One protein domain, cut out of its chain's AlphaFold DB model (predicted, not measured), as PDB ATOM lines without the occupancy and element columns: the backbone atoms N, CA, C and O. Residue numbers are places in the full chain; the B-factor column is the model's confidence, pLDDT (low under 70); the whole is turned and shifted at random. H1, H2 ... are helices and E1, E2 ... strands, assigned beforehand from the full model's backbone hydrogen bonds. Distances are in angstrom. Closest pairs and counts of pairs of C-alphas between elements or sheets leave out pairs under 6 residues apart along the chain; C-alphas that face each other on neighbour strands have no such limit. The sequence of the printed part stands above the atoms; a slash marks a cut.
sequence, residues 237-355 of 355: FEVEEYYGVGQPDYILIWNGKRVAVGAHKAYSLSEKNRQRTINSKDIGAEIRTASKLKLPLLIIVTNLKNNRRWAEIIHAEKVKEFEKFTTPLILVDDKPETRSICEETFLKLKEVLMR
ATOM      1  N   PHE A 237      -0.058   5.717   6.482       97.06
ATOM      2  CA  PHE A 237      -0.786   6.968   6.283       97.06
ATOM      3  C   PHE A 237      -1.850   7.166   7.364       97.06
ATOM      4  O   PHE A 237      -2.569   6.242   7.740       97.06
ATOM      5  N   GLU A 238      -2.026   8.402   7.807       97.81
ATOM      6  CA  GLU A 238      -3.267   8.830   8.440       97.81
ATOM      7  C   GLU A 238      -4.302   9.089   7.329       97.81
ATOM      8  O   GLU A 238      -4.003   9.744   6.330       97.81
ATOM      9  N   VAL A 239      -5.511   8.534   7.461       98.00
ATOM     10  CA  VAL A 239      -6.548   8.591   6.415       98.00
ATOM     11  C   VAL A 239      -7.820   9.212   6.981       98.00
ATOM     12  O   VAL A 239      -8.491   8.586   7.810       98.00
ATOM     13  N   GLU A 240      -8.153  10.417   6.510       97.69
ATOM     14  CA  GLU A 240      -9.461  11.050   6.716       97.69
ATOM     15  C   GLU A 240     -10.432  10.503   5.653       97.69
ATOM     16  O   GLU A 240     -10.229  10.726   4.459       97.69
ATOM     17  N   GLU A 241     -11.460   9.763   6.076       97.19
ATOM     18  CA  GLU A 241     -12.489   9.189   5.195       97.19
ATOM     19  C   GLU A 241     -13.736  10.076   5.168       97.19
ATOM     20  O   GLU A 241     -14.219  10.506   6.221       97.19
ATOM     21  N   TYR A 242     -14.308  10.290   3.983       95.31
ATOM     22  CA  TYR A 242     -15.597  10.961   3.839       95.31
ATOM     23  C   TYR A 242     -16.540  10.145   2.951       95.31
ATOM     24  O   TYR A 242     -16.126   9.538   1.971       95.31
ATOM     25  N   TYR A 243     -17.830  10.164   3.289       88.25
ATOM     26  CA  TYR A 243     -18.897   9.489   2.530       88.25
ATOM     27  C   TYR A 243     -19.977  10.473   2.042       88.25
ATOM     28  O   TYR A 243     -21.026  10.077   1.533       88.25
ATOM     29  N   GLY A 244     -19.762  11.772   2.274       80.69
ATOM     30  CA  GLY A 244     -20.713  12.832   1.967       80.69
ATOM     31  C   GLY A 244     -20.654  13.271   0.506       80.69
ATOM     32  O   GLY A 244     -19.588  13.353  -0.099       80.69
ATOM     33  N   VAL A 245     -21.807  13.637  -0.059       82.25
ATOM     34  CA  VAL A 245     -21.872  14.202  -1.415       82.25
ATOM     35  C   VAL A 245     -21.086  15.516  -1.466       82.25
ATOM     36  O   VAL A 245     -21.348  16.436  -0.694       82.25
ATOM     37  N   GLY A 246     -20.146  15.620  -2.405       86.81
ATOM     38  CA  GLY A 246     -19.350  16.833  -2.619       86.81
ATOM     39  C   GLY A 246     -18.068  16.925  -1.783       86.81
ATOM     40  O   GLY A 246     -17.352  17.919  -1.920       86.81
ATOM     41  N   GLN A 247     -17.767  15.909  -0.973       92.62
ATOM     42  CA  GLN A 247     -16.484  15.722  -0.293       92.62
ATOM     43  C   GLN A 247     -15.634  14.691  -1.053       92.62
ATOM     44  O   GLN A 247     -16.209  13.890  -1.786       92.62
ATOM     45  N   PRO A 248     -14.294  14.735  -0.942       96.38
ATOM     46  CA  PRO A 248     -13.454  13.687  -1.509       96.38
ATOM     47  C   PRO A 248     -13.557  12.400  -0.694       96.38
ATOM     48  O   PRO A 248     -13.668  12.480   0.523       96.38
ATOM     49  N   ASP A 249     -13.414  11.237  -1.322       97.19
ATOM     50  CA  ASP A 249     -13.459   9.958  -0.598       97.19
ATOM     51  C   ASP A 249     -12.357   9.841   0.480       97.19
ATOM     52  O   ASP A 249     -12.613   9.338   1.580       97.19
ATOM     53  N   TYR A 250     -11.147  10.349   0.193       97.62
ATOM     54  CA  TYR A 250     -10.027  10.373   1.143       97.62
ATOM     55  C   TYR A 250      -9.241  11.687   1.148       97.62
ATOM     56  O   TYR A 250      -9.015  12.306   0.103       97.62
ATOM     57  N   ILE A 251      -8.675  12.026   2.306       97.81
ATOM     58  CA  ILE A 251      -7.483  12.878   2.413       97.81
ATOM     59  C   ILE A 251      -6.393  12.076   3.125       97.81
ATOM     60  O   ILE A 251      -6.588  11.594   4.242       97.81
ATOM     61  N   LEU A 252      -5.247  11.921   2.461       97.94
ATOM     62  CA  LEU A 252      -4.093  11.203   3.000       97.94
ATOM     63  C   LEU A 252      -3.152  12.168   3.705       97.94
ATOM     64  O   LEU A 252      -2.798  13.217   3.158       97.94
ATOM     65  N   ILE A 253      -2.728  11.785   4.902       97.88
ATOM     66  CA  ILE A 253      -1.840  12.543   5.773       97.88
ATOM     67  C   ILE A 253      -0.614  11.682   6.092       97.88
ATOM     68  O   ILE A 253      -0.718  10.497   6.402       97.88
ATOM     69  N   TRP A 254       0.570  12.280   6.006       96.56
ATOM     70  CA  TRP A 254       1.842  11.664   6.369       96.56
ATOM     71  C   TRP A 254       2.631  12.633   7.248       96.56
ATOM     72  O   TRP A 254       2.821  13.794   6.878       96.56
ATOM     73  N   ASN A 255       3.072  12.180   8.425       94.88
ATOM     74  CA  ASN A 255       3.773  13.011   9.412       94.88
ATOM     75  C   ASN A 255       3.042  14.341   9.710       94.88
ATOM     76  O   ASN A 255       3.653  15.414   9.718       94.88
ATOM     77  N   GLY A 256       1.716  14.283   9.883       95.06
ATOM     78  CA  GLY A 256       0.862  15.442  10.165       95.06
ATOM     79  C   GLY A 256       0.633  16.404   8.988       95.06
ATOM     80  O   GLY A 256       0.009  17.449   9.169       95.06
ATOM     81  N   LYS A 257       1.116  16.088   7.777       96.50
ATOM     82  CA  LYS A 257       0.904  16.898   6.566       96.50
ATOM     83  C   LYS A 257       0.011  16.173   5.572       96.50
ATOM     84  O   LYS A 257       0.215  14.997   5.304       96.50
ATOM     85  N   ARG A 258      -0.941  16.889   4.970       97.62
ATOM     86  CA  ARG A 258      -1.750  16.365   3.859       97.62
ATOM     87  C   ARG A 258      -0.862  16.164   2.633       97.62
ATOM     88  O   ARG A 258      -0.208  17.114   2.211       97.62
ATOM     89  N   VAL A 259      -0.856  14.955   2.081       97.81
ATOM     90  CA  VAL A 259       0.016  14.559   0.962       97.81
ATOM     91  C   VAL A 259      -0.745  14.227  -0.315       97.81
ATOM     92  O   VAL A 259      -0.196  14.405  -1.394       97.81
ATOM     93  N   ALA A 260      -2.004  13.791  -0.231       98.06
ATOM     94  CA  ALA A 260      -2.823  13.494  -1.405       98.06
ATOM     95  C   ALA A 260      -4.320  13.567  -1.092       98.06
ATOM     96  O   ALA A 260      -4.741  13.460   0.062       98.06
ATOM     97  N   VAL A 261      -5.124  13.711  -2.142       98.19
ATOM     98  CA  VAL A 261      -6.585  13.560  -2.094       98.19
ATOM     99  C   VAL A 261      -6.949  12.312  -2.880       98.19
ATOM    100  O   VAL A 261      -6.480  12.153  -4.003       98.19
ATOM    101  N   GLY A 262      -7.760  11.430  -2.309       97.44
ATOM    102  CA  GLY A 262      -8.122  10.163  -2.930       97.44
ATOM    103  C   GLY A 262      -9.562  10.129  -3.434       97.44
ATOM    104  O   GLY A 262     -10.469  10.601  -2.756       97.44
ATOM    105  N   ALA A 263      -9.742   9.534  -4.610       97.44
ATOM    106  CA  ALA A 263     -11.007   9.126  -5.196       97.44
ATOM    107  C   ALA A 263     -11.073   7.597  -5.194       97.44
ATOM    108  O   ALA A 263     -10.195   6.943  -5.756       97.44
ATOM    109  N   HIS A 264     -12.106   7.018  -4.598       97.12
ATOM    110  CA  HIS A 264     -12.356   5.584  -4.604       97.12
ATOM    111  C   HIS A 264     -13.487   5.241  -5.562       97.12
ATOM    112  O   HIS A 264     -14.538   5.884  -5.576       97.12
ATOM    113  N   LYS A 265     -13.287   4.203  -6.373       95.50
ATOM    114  CA  LYS A 265     -14.352   3.613  -7.182       95.50
ATOM    115  C   LYS A 265     -14.339   2.099  -7.047       95.50
ATOM    116  O   LYS A 265     -13.346   1.435  -7.335       95.50
ATOM    117  N   ALA A 266     -15.474   1.551  -6.637       94.81
ATOM    118  CA  ALA A 266     -15.700   0.120  -6.565       94.81
ATOM    119  C   ALA A 266     -16.534  -0.334  -7.769       94.81
ATOM    120  O   ALA A 266     -17.633   0.173  -7.999       94.81
ATOM    121  N   TYR A 267     -16.022  -1.295  -8.534       94.00
ATOM    122  CA  TYR A 267     -16.703  -1.850  -9.701       94.00
ATOM    123  C   TYR A 267     -16.740  -3.373  -9.634       94.00
ATOM    124  O   TYR A 267     -15.795  -4.002  -9.180       94.00
ATOM    125  N   SER A 268     -17.798  -3.983 -10.159       92.19
ATOM    126  CA  SER A 268     -17.870  -5.437 -10.351       92.19
ATOM    127  C   SER A 268     -17.373  -5.802 -11.754       92.19
ATOM    128  O   SER A 268     -18.176  -6.091 -12.645       92.19
ATOM    129  N   LEU A 269     -16.057  -5.727 -11.971       91.69
ATOM    130  CA  LEU A 269     -15.437  -5.995 -13.275       91.69
ATOM    131  C   LEU A 269     -15.371  -7.505 -13.546       91.69
ATOM    132  O   LEU A 269     -15.198  -8.305 -12.631       91.69
ATOM    133  N   SER A 270     -15.537  -7.905 -14.807       91.06
ATOM    134  CA  SER A 270     -15.468  -9.313 -15.246       91.06
ATOM    135  C   SER A 270     -15.158  -9.410 -16.730       91.06
ATOM    136  O   SER A 270     -15.147  -8.383 -17.393       91.06
ATOM    137  N   GLU A 271     -15.014 -10.619 -17.272       86.44
ATOM    138  CA  GLU A 271     -14.737 -10.830 -18.701       86.44
ATOM    139  C   GLU A 271     -15.713 -10.118 -19.653       86.44
ATOM    140  O   GLU A 271     -15.308  -9.608 -20.690       86.44
ATOM    141  N   LYS A 272     -16.989  -9.965 -19.272       84.50
ATOM    142  CA  LYS A 272     -17.979  -9.213 -20.072       84.50
ATOM    143  C   LYS A 272     -17.865  -7.688 -19.946       84.50
ATOM    144  O   LYS A 272     -18.387  -6.957 -20.772       84.50
ATOM    145  N   ASN A 273     -17.236  -7.193 -18.881       88.00
ATOM    146  CA  ASN A 273     -17.090  -5.771 -18.555       88.00
ATOM    147  C   ASN A 273     -15.696  -5.550 -17.959       88.00
ATOM    148  O   ASN A 273     -15.558  -5.339 -16.747       88.00
ATOM    149  N   ARG A 274     -14.667  -5.694 -18.805       89.50
ATOM    150  CA  ARG A 274     -13.272  -5.791 -18.346       89.50
ATOM    151  C   ARG A 274     -12.714  -4.468 -17.830       89.50
ATOM    152  O   ARG A 274     -11.819  -4.461 -16.993       89.50
ATOM    153  N   GLN A 275     -13.250  -3.347 -18.310       93.00
ATOM    154  CA  GLN A 275     -12.794  -2.012 -17.937       93.00
ATOM    155  C   GLN A 275     -13.966  -1.060 -17.702       93.00
ATOM    156  O   GLN A 275     -15.057  -1.215 -18.254       93.00
ATOM    157  N   ARG A 276     -13.721  -0.036 -16.888       94.12
ATOM    158  CA  ARG A 276     -14.594   1.121 -16.708       94.12
ATOM    159  C   ARG A 276     -13.791   2.394 -16.911       94.12
ATOM    160  O   ARG A 276     -12.597   2.439 -16.625       94.12
ATOM    161  N   THR A 277     -14.465   3.425 -17.390       95.00
ATOM    162  CA  THR A 277     -13.884   4.758 -17.528       95.00
ATOM    163  C   THR A 277     -14.436   5.636 -16.418       95.00
ATOM    164  O   THR A 277     -15.650   5.796 -16.310       95.00
ATOM    165  N   ILE A 278     -13.543   6.185 -15.601       95.69
ATOM    166  CA  ILE A 278     -13.832   7.198 -14.588       95.69
ATOM    167  C   ILE A 278     -13.631   8.551 -15.256       95.69
ATOM    168  O   ILE A 278     -12.513   8.874 -15.659       95.69
ATOM    169  N   ASN A 279     -14.693   9.337 -15.392       96.12
ATOM    170  CA  ASN A 279     -14.609  10.667 -15.986       96.12
ATOM    171  C   ASN A 279     -14.467  11.739 -14.901       96.12
ATOM    172  O   ASN A 279     -14.819  11.532 -13.741       96.12
ATOM    173  N   SER A 280     -14.033  12.937 -15.292       94.94
ATOM    174  CA  SER A 280     -13.920  14.096 -14.393       94.94
ATOM    175  C   SER A 280     -15.217  14.442 -13.652       94.94
ATOM    176  O   SER A 280     -15.184  14.925 -12.521       94.94
ATOM    177  N   LYS A 281     -16.375  14.148 -14.257       93.44
ATOM    178  CA  LYS A 281     -17.697  14.324 -13.636       93.44
ATOM    179  C   LYS A 281     -17.914  13.394 -12.438       93.44
ATOM    180  O   LYS A 281     -18.565  13.803 -11.482       93.44
ATOM    181  N   ASP A 282     -17.347  12.190 -12.478       92.19
ATOM    182  CA  ASP A 282     -17.543  11.148 -11.465       92.19
ATOM    183  C   ASP A 282     -16.692  11.378 -10.206       92.19
ATOM    184  O   ASP A 282     -17.000  10.835  -9.146       92.19
ATOM    185  N   ILE A 283     -15.623  12.175 -10.329       95.94
ATOM    186  CA  ILE A 283     -14.673  12.504  -9.251       95.94
ATOM    187  C   ILE A 283     -14.456  14.020  -9.105       95.94
ATOM    188  O   ILE A 283     -13.373  14.525  -8.794       95.94
ATOM    189  N   GLY A 284     -15.504  14.794  -9.398       95.75
ATOM    190  CA  GLY A 284     -15.410  16.251  -9.426       95.75
ATOM    191  C   GLY A 284     -15.122  16.873  -8.054       95.75
ATOM    192  O   GLY A 284     -14.532  17.954  -7.988       95.75
ATOM    193  N   ALA A 285     -15.533  16.231  -6.956       96.31
ATOM    194  CA  ALA A 285     -15.262  16.719  -5.602       96.31
ATOM    195  C   ALA A 285     -13.775  16.588  -5.246       96.31
ATOM    196  O   ALA A 285     -13.177  17.510  -4.682       96.31
ATOM    197  N   GLU A 286     -13.171  15.485  -5.660       98.00
ATOM    198  CA  GLU A 286     -11.776  15.134  -5.462       98.00
ATOM    199  C   GLU A 286     -10.883  16.041  -6.295       98.00
ATOM    200  O   GLU A 286      -9.977  16.657  -5.742       98.00
ATOM    201  N   ILE A 287     -11.201  16.242  -7.580       97.69
ATOM    202  CA  ILE A 287     -10.474  17.175  -8.457       97.69
ATOM    203  C   ILE A 287     -10.480  18.591  -7.874       97.69
ATOM    204  O   ILE A 287      -9.433  19.244  -7.807       97.69
ATOM    205  N   ARG A 288     -11.645  19.084  -7.423       97.25
ATOM    206  CA  ARG A 288     -11.753  20.419  -6.811       97.25
ATOM    207  C   ARG A 288     -10.941  20.516  -5.526       97.25
ATOM    208  O   ARG A 288     -10.264  21.521  -5.317       97.25
ATOM    209  N   THR A 289     -10.995  19.491  -4.678       97.69
ATOM    210  CA  THR A 289     -10.285  19.487  -3.393       97.69
ATOM    211  C   THR A 289      -8.774  19.384  -3.591       97.69
ATOM    212  O   THR A 289      -8.042  20.209  -3.045       97.69
ATOM    213  N   ALA A 290      -8.315  18.468  -4.444       98.00
ATOM    214  CA  ALA A 290      -6.917  18.319  -4.842       98.00
ATOM    215  C   ALA A 290      -6.366  19.621  -5.440       98.00
ATOM    216  O   ALA A 290      -5.344  20.132  -4.985       98.00
ATOM    217  N   SER A 291      -7.107  20.241  -6.365       97.12
ATOM    218  CA  SER A 291      -6.735  21.529  -6.968       97.12
ATOM    219  C   SER A 291      -6.662  22.666  -5.945       97.12
ATOM    220  O   SER A 291      -5.750  23.490  -6.003       97.12
ATOM    221  N   LYS A 292      -7.619  22.734  -5.007       97.50
ATOM    222  CA  LYS A 292      -7.665  23.769  -3.962       97.50
ATOM    223  C   LYS A 292      -6.496  23.639  -2.988       97.50
ATOM    224  O   LYS A 292      -5.929  24.650  -2.585       97.50
ATOM    225  N   LEU A 293      -6.152  22.409  -2.613       97.06
ATOM    226  CA  LEU A 293      -5.060  22.112  -1.688       97.06
ATOM    227  C   LEU A 293      -3.689  22.039  -2.378       97.06
ATOM    228  O   LEU A 293      -2.683  21.973  -1.681       97.06
ATOM    229  N   LYS A 294      -3.647  22.085  -3.718       97.25
ATOM    230  CA  LYS A 294      -2.442  21.862  -4.537       97.25
ATOM    231  C   LYS A 294      -1.765  20.523  -4.217       97.25
ATOM    232  O   LYS A 294      -0.545  20.449  -4.110       97.25
ATOM    233  N   LEU A 295      -2.574  19.481  -4.044       97.62
ATOM    234  CA  LEU A 295      -2.123  18.120  -3.757       97.62
ATOM    235  C   LEU A 295      -2.345  17.217  -4.978       97.62
ATOM    236  O   LEU A 295      -3.256  17.488  -5.766       97.62
ATOM    237  N   PRO A 296      -1.553  16.142  -5.138       97.75
ATOM    238  CA  PRO A 296      -1.835  15.115  -6.130       97.75
ATOM    239  C   PRO A 296      -3.198  14.459  -5.875       97.75
ATOM    240  O   PRO A 296      -3.644  14.308  -4.730       97.75
ATOM    241  N   LEU A 297      -3.845  14.061  -6.967       98.12
ATOM    242  CA  LEU A 297      -5.080  13.288  -6.957       98.12
ATOM    243  C   LEU A 297      -4.736  11.810  -7.121       98.12
ATOM    244  O   LEU A 297      -4.098  11.409  -8.088       98.12
ATOM    245  N   LEU A 298      -5.193  11.001  -6.182       97.62
ATOM    246  CA  LEU A 298      -5.051   9.560  -6.186       97.62
ATOM    247  C   LEU A 298      -6.368   8.926  -6.633       97.62
ATOM    248  O   LEU A 298      -7.397   9.149  -6.007       97.62
ATOM    249  N   ILE A 299      -6.344   8.106  -7.677       97.62
ATOM    250  CA  ILE A 299      -7.501   7.325  -8.117       97.62
ATOM    251  C   ILE A 299      -7.283   5.880  -7.692       97.62
ATOM    252  O   ILE A 299      -6.360   5.221  -8.167       97.62
ATOM    253  N   ILE A 300      -8.143   5.385  -6.807       97.50
ATOM    254  CA  ILE A 300      -8.126   4.005  -6.338       97.50
ATOM    255  C   ILE A 300      -9.346   3.280  -6.873       97.50
ATOM    256  O   ILE A 300     -10.484   3.706  -6.677       97.50
ATOM    257  N   VAL A 301      -9.106   2.142  -7.505       97.00
ATOM    258  CA  VAL A 301     -10.156   1.306  -8.068       97.00
ATOM    259  C   VAL A 301     -10.126  -0.052  -7.403       97.00
ATOM    260  O   VAL A 301      -9.074  -0.677  -7.344       97.00
ATOM    261  N   THR A 302     -11.275  -0.516  -6.914       96.50
ATOM    262  CA  THR A 302     -11.443  -1.864  -6.358       96.50
ATOM    263  C   THR A 302     -12.347  -2.686  -7.264       96.50
ATOM    264  O   THR A 302     -13.470  -2.271  -7.556       96.50
ATOM    265  N   ASN A 303     -11.883  -3.861  -7.687       95.69
ATOM    266  CA  ASN A 303     -12.753  -4.851  -8.301       95.69
ATOM    267  C   ASN A 303     -13.433  -5.685  -7.207       95.69
ATOM    268  O   ASN A 303     -12.795  -6.510  -6.561       95.69
ATOM    269  N   LEU A 304     -14.739  -5.495  -7.027       93.56
ATOM    270  CA  LEU A 304     -15.541  -6.176  -6.008       93.56
ATOM    271  C   LEU A 304     -15.632  -7.696  -6.215       93.56
ATOM    272  O   LEU A 304     -15.965  -8.410  -5.276       93.56
ATOM    273  N   LYS A 305     -15.368  -8.213  -7.426       92.00
ATOM    274  CA  LYS A 305     -15.450  -9.661  -7.686       92.00
ATOM    275  C   LYS A 305     -14.265 -10.445  -7.124       92.00
ATOM    276  O   LYS A 305     -14.452 -11.575  -6.690       92.00
ATOM    277  N   ASN A 306     -13.065  -9.869  -7.159       92.00
ATOM    278  CA  ASN A 306     -11.822 -10.542  -6.762       92.00
ATOM    279  C   ASN A 306     -11.017  -9.756  -5.707       92.00
ATOM    280  O   ASN A 306      -9.894 -10.135  -5.382       92.00
ATOM    281  N   ASN A 307     -11.581  -8.662  -5.182       91.69
ATOM    282  CA  ASN A 307     -10.992  -7.751  -4.194       91.69
ATOM    283  C   ASN A 307      -9.635  -7.150  -4.583       91.69
ATOM    284  O   ASN A 307      -8.885  -6.674  -3.725       91.69
ATOM    285  N   ARG A 308      -9.303  -7.129  -5.875       93.69
ATOM    286  CA  ARG A 308      -8.069  -6.497  -6.344       93.69
ATOM    287  C   ARG A 308      -8.218  -4.999  -6.432       93.69
ATOM    288  O   ARG A 308      -9.298  -4.475  -6.712       93.69
ATOM    289  N   ARG A 309      -7.103  -4.313  -6.203       94.56
ATOM    290  CA  ARG A 309      -7.057  -2.863  -6.102       94.56
ATOM    291  C   ARG A 309      -5.958  -2.307  -6.984       94.56
ATOM    292  O   ARG A 309      -4.864  -2.852  -7.019       94.56
ATOM    293  N   TRP A 310      -6.253  -1.211  -7.660       96.00
ATOM    294  CA  TRP A 310      -5.289  -0.456  -8.446       96.00
ATOM    295  C   TRP A 310      -5.263   0.980  -7.959       96.00
ATOM    296  O   TRP A 310      -6.324   1.549  -7.694       96.00
ATOM    297  N   ALA A 311      -4.074   1.562  -7.879       96.06
ATOM    298  CA  ALA A 311      -3.870   2.954  -7.522       96.06
ATOM    299  C   ALA A 311      -3.133   3.693  -8.647       96.06
ATOM    300  O   ALA A 311      -2.085   3.242  -9.102       96.06
ATOM    301  N   GLU A 312      -3.669   4.838  -9.067       96.38
ATOM    302  CA  GLU A 312      -3.068   5.734 -10.060       96.38
ATOM    303  C   GLU A 312      -2.876   7.133  -9.465       96.38
ATOM    304  O   GLU A 312      -3.789   7.665  -8.827       96.38
ATOM    305  N   ILE A 313      -1.716   7.755  -9.692       96.81
ATOM    306  CA  ILE A 313      -1.411   9.099  -9.184       96.81
ATOM    307  C   ILE A 313      -1.439  10.108 -10.325       96.81
ATOM    308  O   ILE A 313      -0.651  10.044 -11.264       96.81
ATOM    309  N   ILE A 314      -2.286  11.120 -10.179       97.06
ATOM    310  CA  ILE A 314      -2.294  12.314 -11.012       97.06
ATOM    311  C   ILE A 314      -1.575  13.426 -10.251       97.06
ATOM    312  O   ILE A 314      -2.036  13.895  -9.207       97.06
ATOM    313  N   HIS A 315      -0.429  13.854 -10.776       96.44
ATOM    314  CA  HIS A 315       0.373  14.920 -10.175       96.44
ATOM    315  C   HIS A 315      -0.407  16.233 -10.046       96.44
ATOM    316  O   HIS A 315      -1.266  16.537 -10.877       96.44
ATOM    317  N   ALA A 316      -0.077  17.019  -9.015       96.31
ATOM    318  CA  ALA A 316      -0.793  18.236  -8.635       96.31
ATOM    319  C   ALA A 316      -0.954  19.234  -9.798       96.31
ATOM    320  O   ALA A 316      -1.993  19.887  -9.906       96.31
ATOM    321  N   GLU A 317       0.033  19.326 -10.695       96.31
ATOM    322  CA  GLU A 317      -0.001  20.233 -11.848       96.31
ATOM    323  C   GLU A 317      -1.039  19.808 -12.894       96.31
ATOM    324  O   GLU A 317      -1.628  20.660 -13.555       96.31
ATOM    325  N   LYS A 318      -1.305  18.502 -13.010       96.31
ATOM    326  CA  LYS A 318      -2.192  17.911 -14.025       96.31
ATOM    327  C   LYS A 318      -3.619  17.680 -13.537       96.31
ATOM    328  O   LYS A 318      -4.481  17.313 -14.327       96.31
ATOM    329  N   VAL A 319      -3.906  17.910 -12.253       96.31
ATOM    330  CA  VAL A 319      -5.238  17.651 -11.672       96.31
ATOM    331  C   VAL A 319      -6.345  18.410 -12.412       96.31
ATOM    332  O   VAL A 319      -7.422  17.861 -12.635       96.31
ATOM    333  N   LYS A 320      -6.093  19.658 -12.826       94.12
ATOM    334  CA  LYS A 320      -7.083  20.475 -13.555       94.12
ATOM    335  C   LYS A 320      -7.321  20.013 -14.993       94.12
ATOM    336  O   LYS A 320      -8.363  20.331 -15.555       94.12
ATOM    337  N   GLU A 321      -6.364  19.292 -15.563       94.94
ATOM    338  CA  GLU A 321      -6.405  18.748 -16.922       94.94
ATOM    339  C   GLU A 321      -6.966  17.320 -16.942       94.94
ATOM    340  O   GLU A 321      -7.040  16.692 -17.995       94.94
ATOM    341  N   PHE A 322      -7.359  16.777 -15.786       96.56
ATOM    342  CA  PHE A 322      -7.920  15.440 -15.719       96.56
ATOM    343  C   PHE A 322      -9.250  15.365 -16.478       96.56
ATOM    344  O   PHE A 322     -10.253  15.960 -16.078       96.56
ATOM    345  N   GLU A 323      -9.273  14.567 -17.543       94.50
ATOM    346  CA  GLU A 323     -10.487  14.292 -18.313       94.50
ATOM    347  C   GLU A 323     -11.101  12.942 -17.945       94.50
ATOM    348  O   GLU A 323     -12.289  12.858 -17.612       94.50
ATOM    349  N   LYS A 324     -10.291  11.881 -18.019       95.81
ATOM    350  CA  LYS A 324     -10.722  10.503 -17.804       95.81
ATOM    351  C   LYS A 324      -9.563   9.583 -17.431       95.81
ATOM    352  O   LYS A 324      -8.422   9.811 -17.826       95.81
ATOM    353  N   PHE A 325      -9.895   8.491 -16.758       95.81
ATOM    354  CA  PHE A 325      -9.012   7.361 -16.490       95.81
ATOM    355  C   PHE A 325      -9.754   6.058 -16.784       95.81
ATOM    356  O   PHE A 325     -10.871   5.861 -16.305       95.81
ATOM    357  N   THR A 326      -9.141   5.163 -17.554       95.31
ATOM    358  CA  THR A 326      -9.699   3.833 -17.824       95.31
ATOM    359  C   THR A 326      -8.992   2.808 -16.952       95.31
ATOM    360  O   THR A 326      -7.768   2.717 -16.964       95.31
ATOM    361  N   THR A 327      -9.765   2.016 -16.211       94.75
ATOM    362  CA  THR A 327      -9.234   0.976 -15.324       94.75
ATOM    363  C   THR A 327      -8.396  -0.043 -16.108       94.75
ATOM    364  O   THR A 327      -8.838  -0.472 -17.178       94.75
ATOM    365  N   PRO A 328      -7.242  -0.501 -15.603       93.81
ATOM    366  CA  PRO A 328      -6.407  -1.463 -16.320       93.81
ATOM    367  C   PRO A 328      -7.035  -2.865 -16.353       93.81
ATOM    368  O   PRO A 328      -7.713  -3.270 -15.407       93.81
ATOM    369  N   LEU A 329      -6.774  -3.621 -17.428       93.25
ATOM    370  CA  LEU A 329      -7.295  -4.986 -17.630       93.25
ATOM    371  C   LEU A 329      -6.868  -5.966 -16.526       93.25
ATOM    372  O   LEU A 329      -7.623  -6.865 -16.166       93.25
ATOM    373  N   ILE A 330      -5.708  -5.719 -15.912       93.44
ATOM    374  CA  ILE A 330      -5.134  -6.536 -14.836       93.44
ATOM    375  C   ILE A 330      -6.038  -6.673 -13.597       93.44
ATOM    376  O   ILE A 330      -5.905  -7.615 -12.814       93.44
ATOM    377  N   LEU A 331      -6.998  -5.756 -13.416       91.38
ATOM    378  CA  LEU A 331      -8.000  -5.856 -12.354       91.38
ATOM    379  C   LEU A 331      -8.955  -7.045 -12.543       91.38
ATOM    380  O   LEU A 331      -9.616  -7.440 -11.579       91.38
ATOM    381  N   VAL A 332      -9.037  -7.616 -13.747       92.44
ATOM    382  CA  VAL A 332      -9.942  -8.723 -14.098       92.44
ATOM    383  C   VAL A 332      -9.211 -10.055 -14.258       92.44
ATOM    384  O   VAL A 332      -9.748 -11.069 -13.831       92.44
ATOM    385  N   ASP A 333      -7.986 -10.045 -14.784       89.50
ATOM    386  CA  ASP A 333      -7.235 -11.254 -15.166       89.50
ATOM    387  C   ASP A 333      -6.957 -12.224 -13.998       89.50
ATOM    388  O   ASP A 333      -6.129 -11.931 -13.148       89.50
ATOM    389  N   ASP A 334      -7.508 -13.436 -13.951       81.25
ATOM    390  CA  ASP A 334      -7.407 -14.303 -12.753       81.25
ATOM    391  C   ASP A 334      -6.018 -14.949 -12.474       81.25
ATOM    392  O   ASP A 334      -5.864 -15.816 -11.619       81.25
ATOM    393  N   LYS A 335      -4.960 -14.514 -13.167       86.56
ATOM    394  CA  LYS A 335      -3.596 -15.051 -13.010       86.56
ATOM    395  C   LYS A 335      -2.971 -14.631 -11.657       86.56
ATOM    396  O   LYS A 335      -3.040 -13.444 -11.329       86.56
ATOM    397  N   PRO A 336      -2.326 -15.514 -10.866       81.19
ATOM    398  CA  PRO A 336      -1.764 -15.169  -9.548       81.19
ATOM    399  C   PRO A 336      -0.786 -13.986  -9.542       81.19
ATOM    400  O   PRO A 336      -0.782 -13.179  -8.611       81.19
ATOM    401  N   GLU A 337       0.012 -13.835 -10.598       87.12
ATOM    402  CA  GLU A 337       1.035 -12.792 -10.732       87.12
ATOM    403  C   GLU A 337       0.421 -11.386 -10.771       87.12
ATOM    404  O   GLU A 337       1.011 -10.409 -10.304       87.12
ATOM    405  N   THR A 338      -0.807 -11.277 -11.276       87.75
ATOM    406  CA  THR A 338      -1.518  -9.999 -11.413       87.75
ATOM    407  C   THR A 338      -1.890  -9.390 -10.065       87.75
ATOM    408  O   THR A 338      -1.947  -8.165  -9.937       87.75
ATOM    409  N   ARG A 339      -2.073 -10.225  -9.033       86.88
ATOM    410  CA  ARG A 339      -2.288  -9.767  -7.660       86.88
ATOM    411  C   ARG A 339      -1.058  -9.041  -7.123       86.88
ATOM    412  O   ARG A 339      -1.207  -7.944  -6.593       86.88
ATOM    413  N   SER A 340       0.134  -9.610  -7.321       89.00
ATOM    414  CA  SER A 340       1.397  -8.984  -6.902       89.00
ATOM    415  C   SER A 340       1.577  -7.621  -7.568       89.00
ATOM    416  O   SER A 340       1.889  -6.640  -6.903       89.00
ATOM    417  N   ILE A 341       1.289  -7.526  -8.870       91.38
ATOM    418  CA  ILE A 341       1.393  -6.262  -9.613       91.38
ATOM    419  C   ILE A 341       0.396  -5.217  -9.085       91.38
ATOM    420  O   ILE A 341       0.741  -4.043  -8.952       91.38
ATOM    421  N   CYS A 342      -0.835  -5.625  -8.760       91.69
ATOM    422  CA  CYS A 342      -1.823  -4.739  -8.141       91.69
ATOM    423  C   CYS A 342      -1.331  -4.212  -6.782       91.69
ATOM    424  O   CYS A 342      -1.391  -3.008  -6.529       91.69
ATOM    425  N   GLU A 343      -0.786  -5.085  -5.932       89.88
ATOM    426  CA  GLU A 343      -0.224  -4.717  -4.625       89.88
ATOM    427  C   GLU A 343       0.996  -3.779  -4.765       89.88
ATOM    428  O   GLU A 343       1.115  -2.796  -4.029       89.88
ATOM    429  N   GLU A 344       1.847  -3.987  -5.773       91.81
ATOM    430  CA  GLU A 344       2.981  -3.106  -6.079       91.81
ATOM    431  C   GLU A 344       2.567  -1.663  -6.396       91.81
ATOM    432  O   GLU A 344       3.337  -0.738  -6.123       91.81
ATOM    433  N   THR A 345       1.369  -1.425  -6.944       93.19
ATOM    434  CA  THR A 345       0.910  -0.048  -7.217       93.19
ATOM    435  C   THR A 345       0.770   0.780  -5.946       93.19
ATOM    436  O   THR A 345       1.123   1.961  -5.929       93.19
ATOM    437  N   PHE A 346       0.350   0.153  -4.847       90.94
ATOM    438  CA  PHE A 346       0.265   0.804  -3.543       90.94
ATOM    439  C   PHE A 346       1.659   1.058  -2.958       90.94
ATOM    440  O   PHE A 346       1.918   2.132  -2.415       90.94
ATOM    441  N   LEU A 347       2.603   0.128  -3.120       89.75
ATOM    442  CA  LEU A 347       3.988   0.350  -2.685       89.75
ATOM    443  C   LEU A 347       4.630   1.534  -3.421       89.75
ATOM    444  O   LEU A 347       5.178   2.429  -2.778       89.75
ATOM    445  N   LYS A 348       4.470   1.604  -4.749       91.50
ATOM    446  CA  LYS A 348       4.936   2.742  -5.563       91.50
ATOM    447  C   LYS A 348       4.300   4.053  -5.116       91.50
ATOM    448  O   LYS A 348       4.974   5.077  -5.037       91.50
ATOM    449  N   LEU A 349       3.014   4.025  -4.772       90.19
ATOM    450  CA  LEU A 349       2.317   5.191  -4.247       90.19
ATOM    451  C   LEU A 349       2.938   5.705  -2.955       90.19
ATOM    452  O   LEU A 349       3.129   6.913  -2.811       90.19
ATOM    453  N   LYS A 350       3.288   4.801  -2.038       89.94
ATOM    454  CA  LYS A 350       3.967   5.175  -0.800       89.94
ATOM    455  C   LYS A 350       5.289   5.881  -1.087       89.94
ATOM    456  O   LYS A 350       5.538   6.944  -0.534       89.94
ATOM    457  N   GLU A 351       6.100   5.337  -1.989       90.75
ATOM    458  CA  GLU A 351       7.384   5.938  -2.361       90.75
ATOM    459  C   GLU A 351       7.242   7.327  -2.991       90.75
ATOM    460  O   GLU A 351       8.053   8.209  -2.713       90.75
ATOM    461  N   VAL A 352       6.224   7.530  -3.832       91.25
ATOM    462  CA  VAL A 352       5.985   8.811  -4.513       91.25
ATOM    463  C   VAL A 352       5.459   9.870  -3.546       91.25
ATOM    464  O   VAL A 352       5.923  11.003  -3.600       91.25
ATOM    465  N   LEU A 353       4.522   9.519  -2.660       90.12
ATOM    466  CA  LEU A 353       3.891  10.473  -1.737       90.12
ATOM    467  C   LEU A 353       4.736  10.793  -0.494       90.12
ATOM    468  O   LEU A 353       4.421  11.740   0.224       90.12
ATOM    469  N   MET A 354       5.773   9.999  -0.209       86.69
ATOM    470  CA  MET A 354       6.694  10.231   0.912       86.69
ATOM    471  C   MET A 354       7.880  11.147   0.573       86.69
ATOM    472  O   MET A 354       8.630  11.505   1.483       86.69
ATOM    473  N   ARG A 355       8.073  11.489  -0.703       77.62
ATOM    474  CA  ARG A 355       9.044  12.502  -1.139       77.62
ATOM    475  C   ARG A 355       8.440  13.890  -0.996       77.62
ATOM    476  O   ARG A 355       9.193  14.791  -0.565       77.62
TER     477      ARG A 355
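This is residues 237 to 355 of the 355 residues of an uncharacterized protein of Candidatus Bathyarchaeota archaeon (UniProt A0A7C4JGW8). A strongly twisted sheet of five strands, E1 E2 E3 E5 E6 in that order and mixed, has the long helix H2 over one face and the shorter H1 over the other. The small antiparallel sheet of E4 and E7 lies on H1's side of it. The printed part has 119 residues, with two named helices and seven named strands in the order E1 E2 E3 E4 H1 E5 E6 E7 H2: a mixed class, helices and strands. It is compact, with a radius of gyration of the C-alphas of 14.1 A, and spans 38 by 29 by 25 A.

Begin at E1, residues 238 to 241, E2, 250 to 254, and E3, 257 to 267: a meander, each strand the antiparallel neighbour of the one before, with N 240 and O 251 at 3.0 A and N 252 and O 260 at 2.9 A. E5, 297 to 303, is parallel to E3 (N 265 and O 300, 2.9 A) and forms a hairpin with E6, 308 to 314 (N 299 and O 312, 2.8 A). H2, 336 to 353, touches E6, closest at C-alphas 342 and 310, 5.5 A. H1, 284 to 293, on the opposite face, runs along E3 at 7 degrees on the local plane; their closest C-alphas, 290 and 261, are 5.5 A apart. E4, 277 to 279, is antiparallel to E7, 324 to 326 (N 278 and O 325, 2.8 A). Every O i to N i+4 pair is within hydrogen-bond range in H1, and 12 of 14 in H2.

Find C-alpha 238 at (-3.267, 8.830, 8.440), where E1 begins. E3 covers 30.4 A, and H2 covers 27.4 A to C-alpha 353 at (3.891, 10.473, -1.737).

The C-alphas of Gly 256 and Lys 272, the two farthest apart, are 43.3 A apart. The printed part has no cut and no long link, and no printed residue is under 70 in pLDDT.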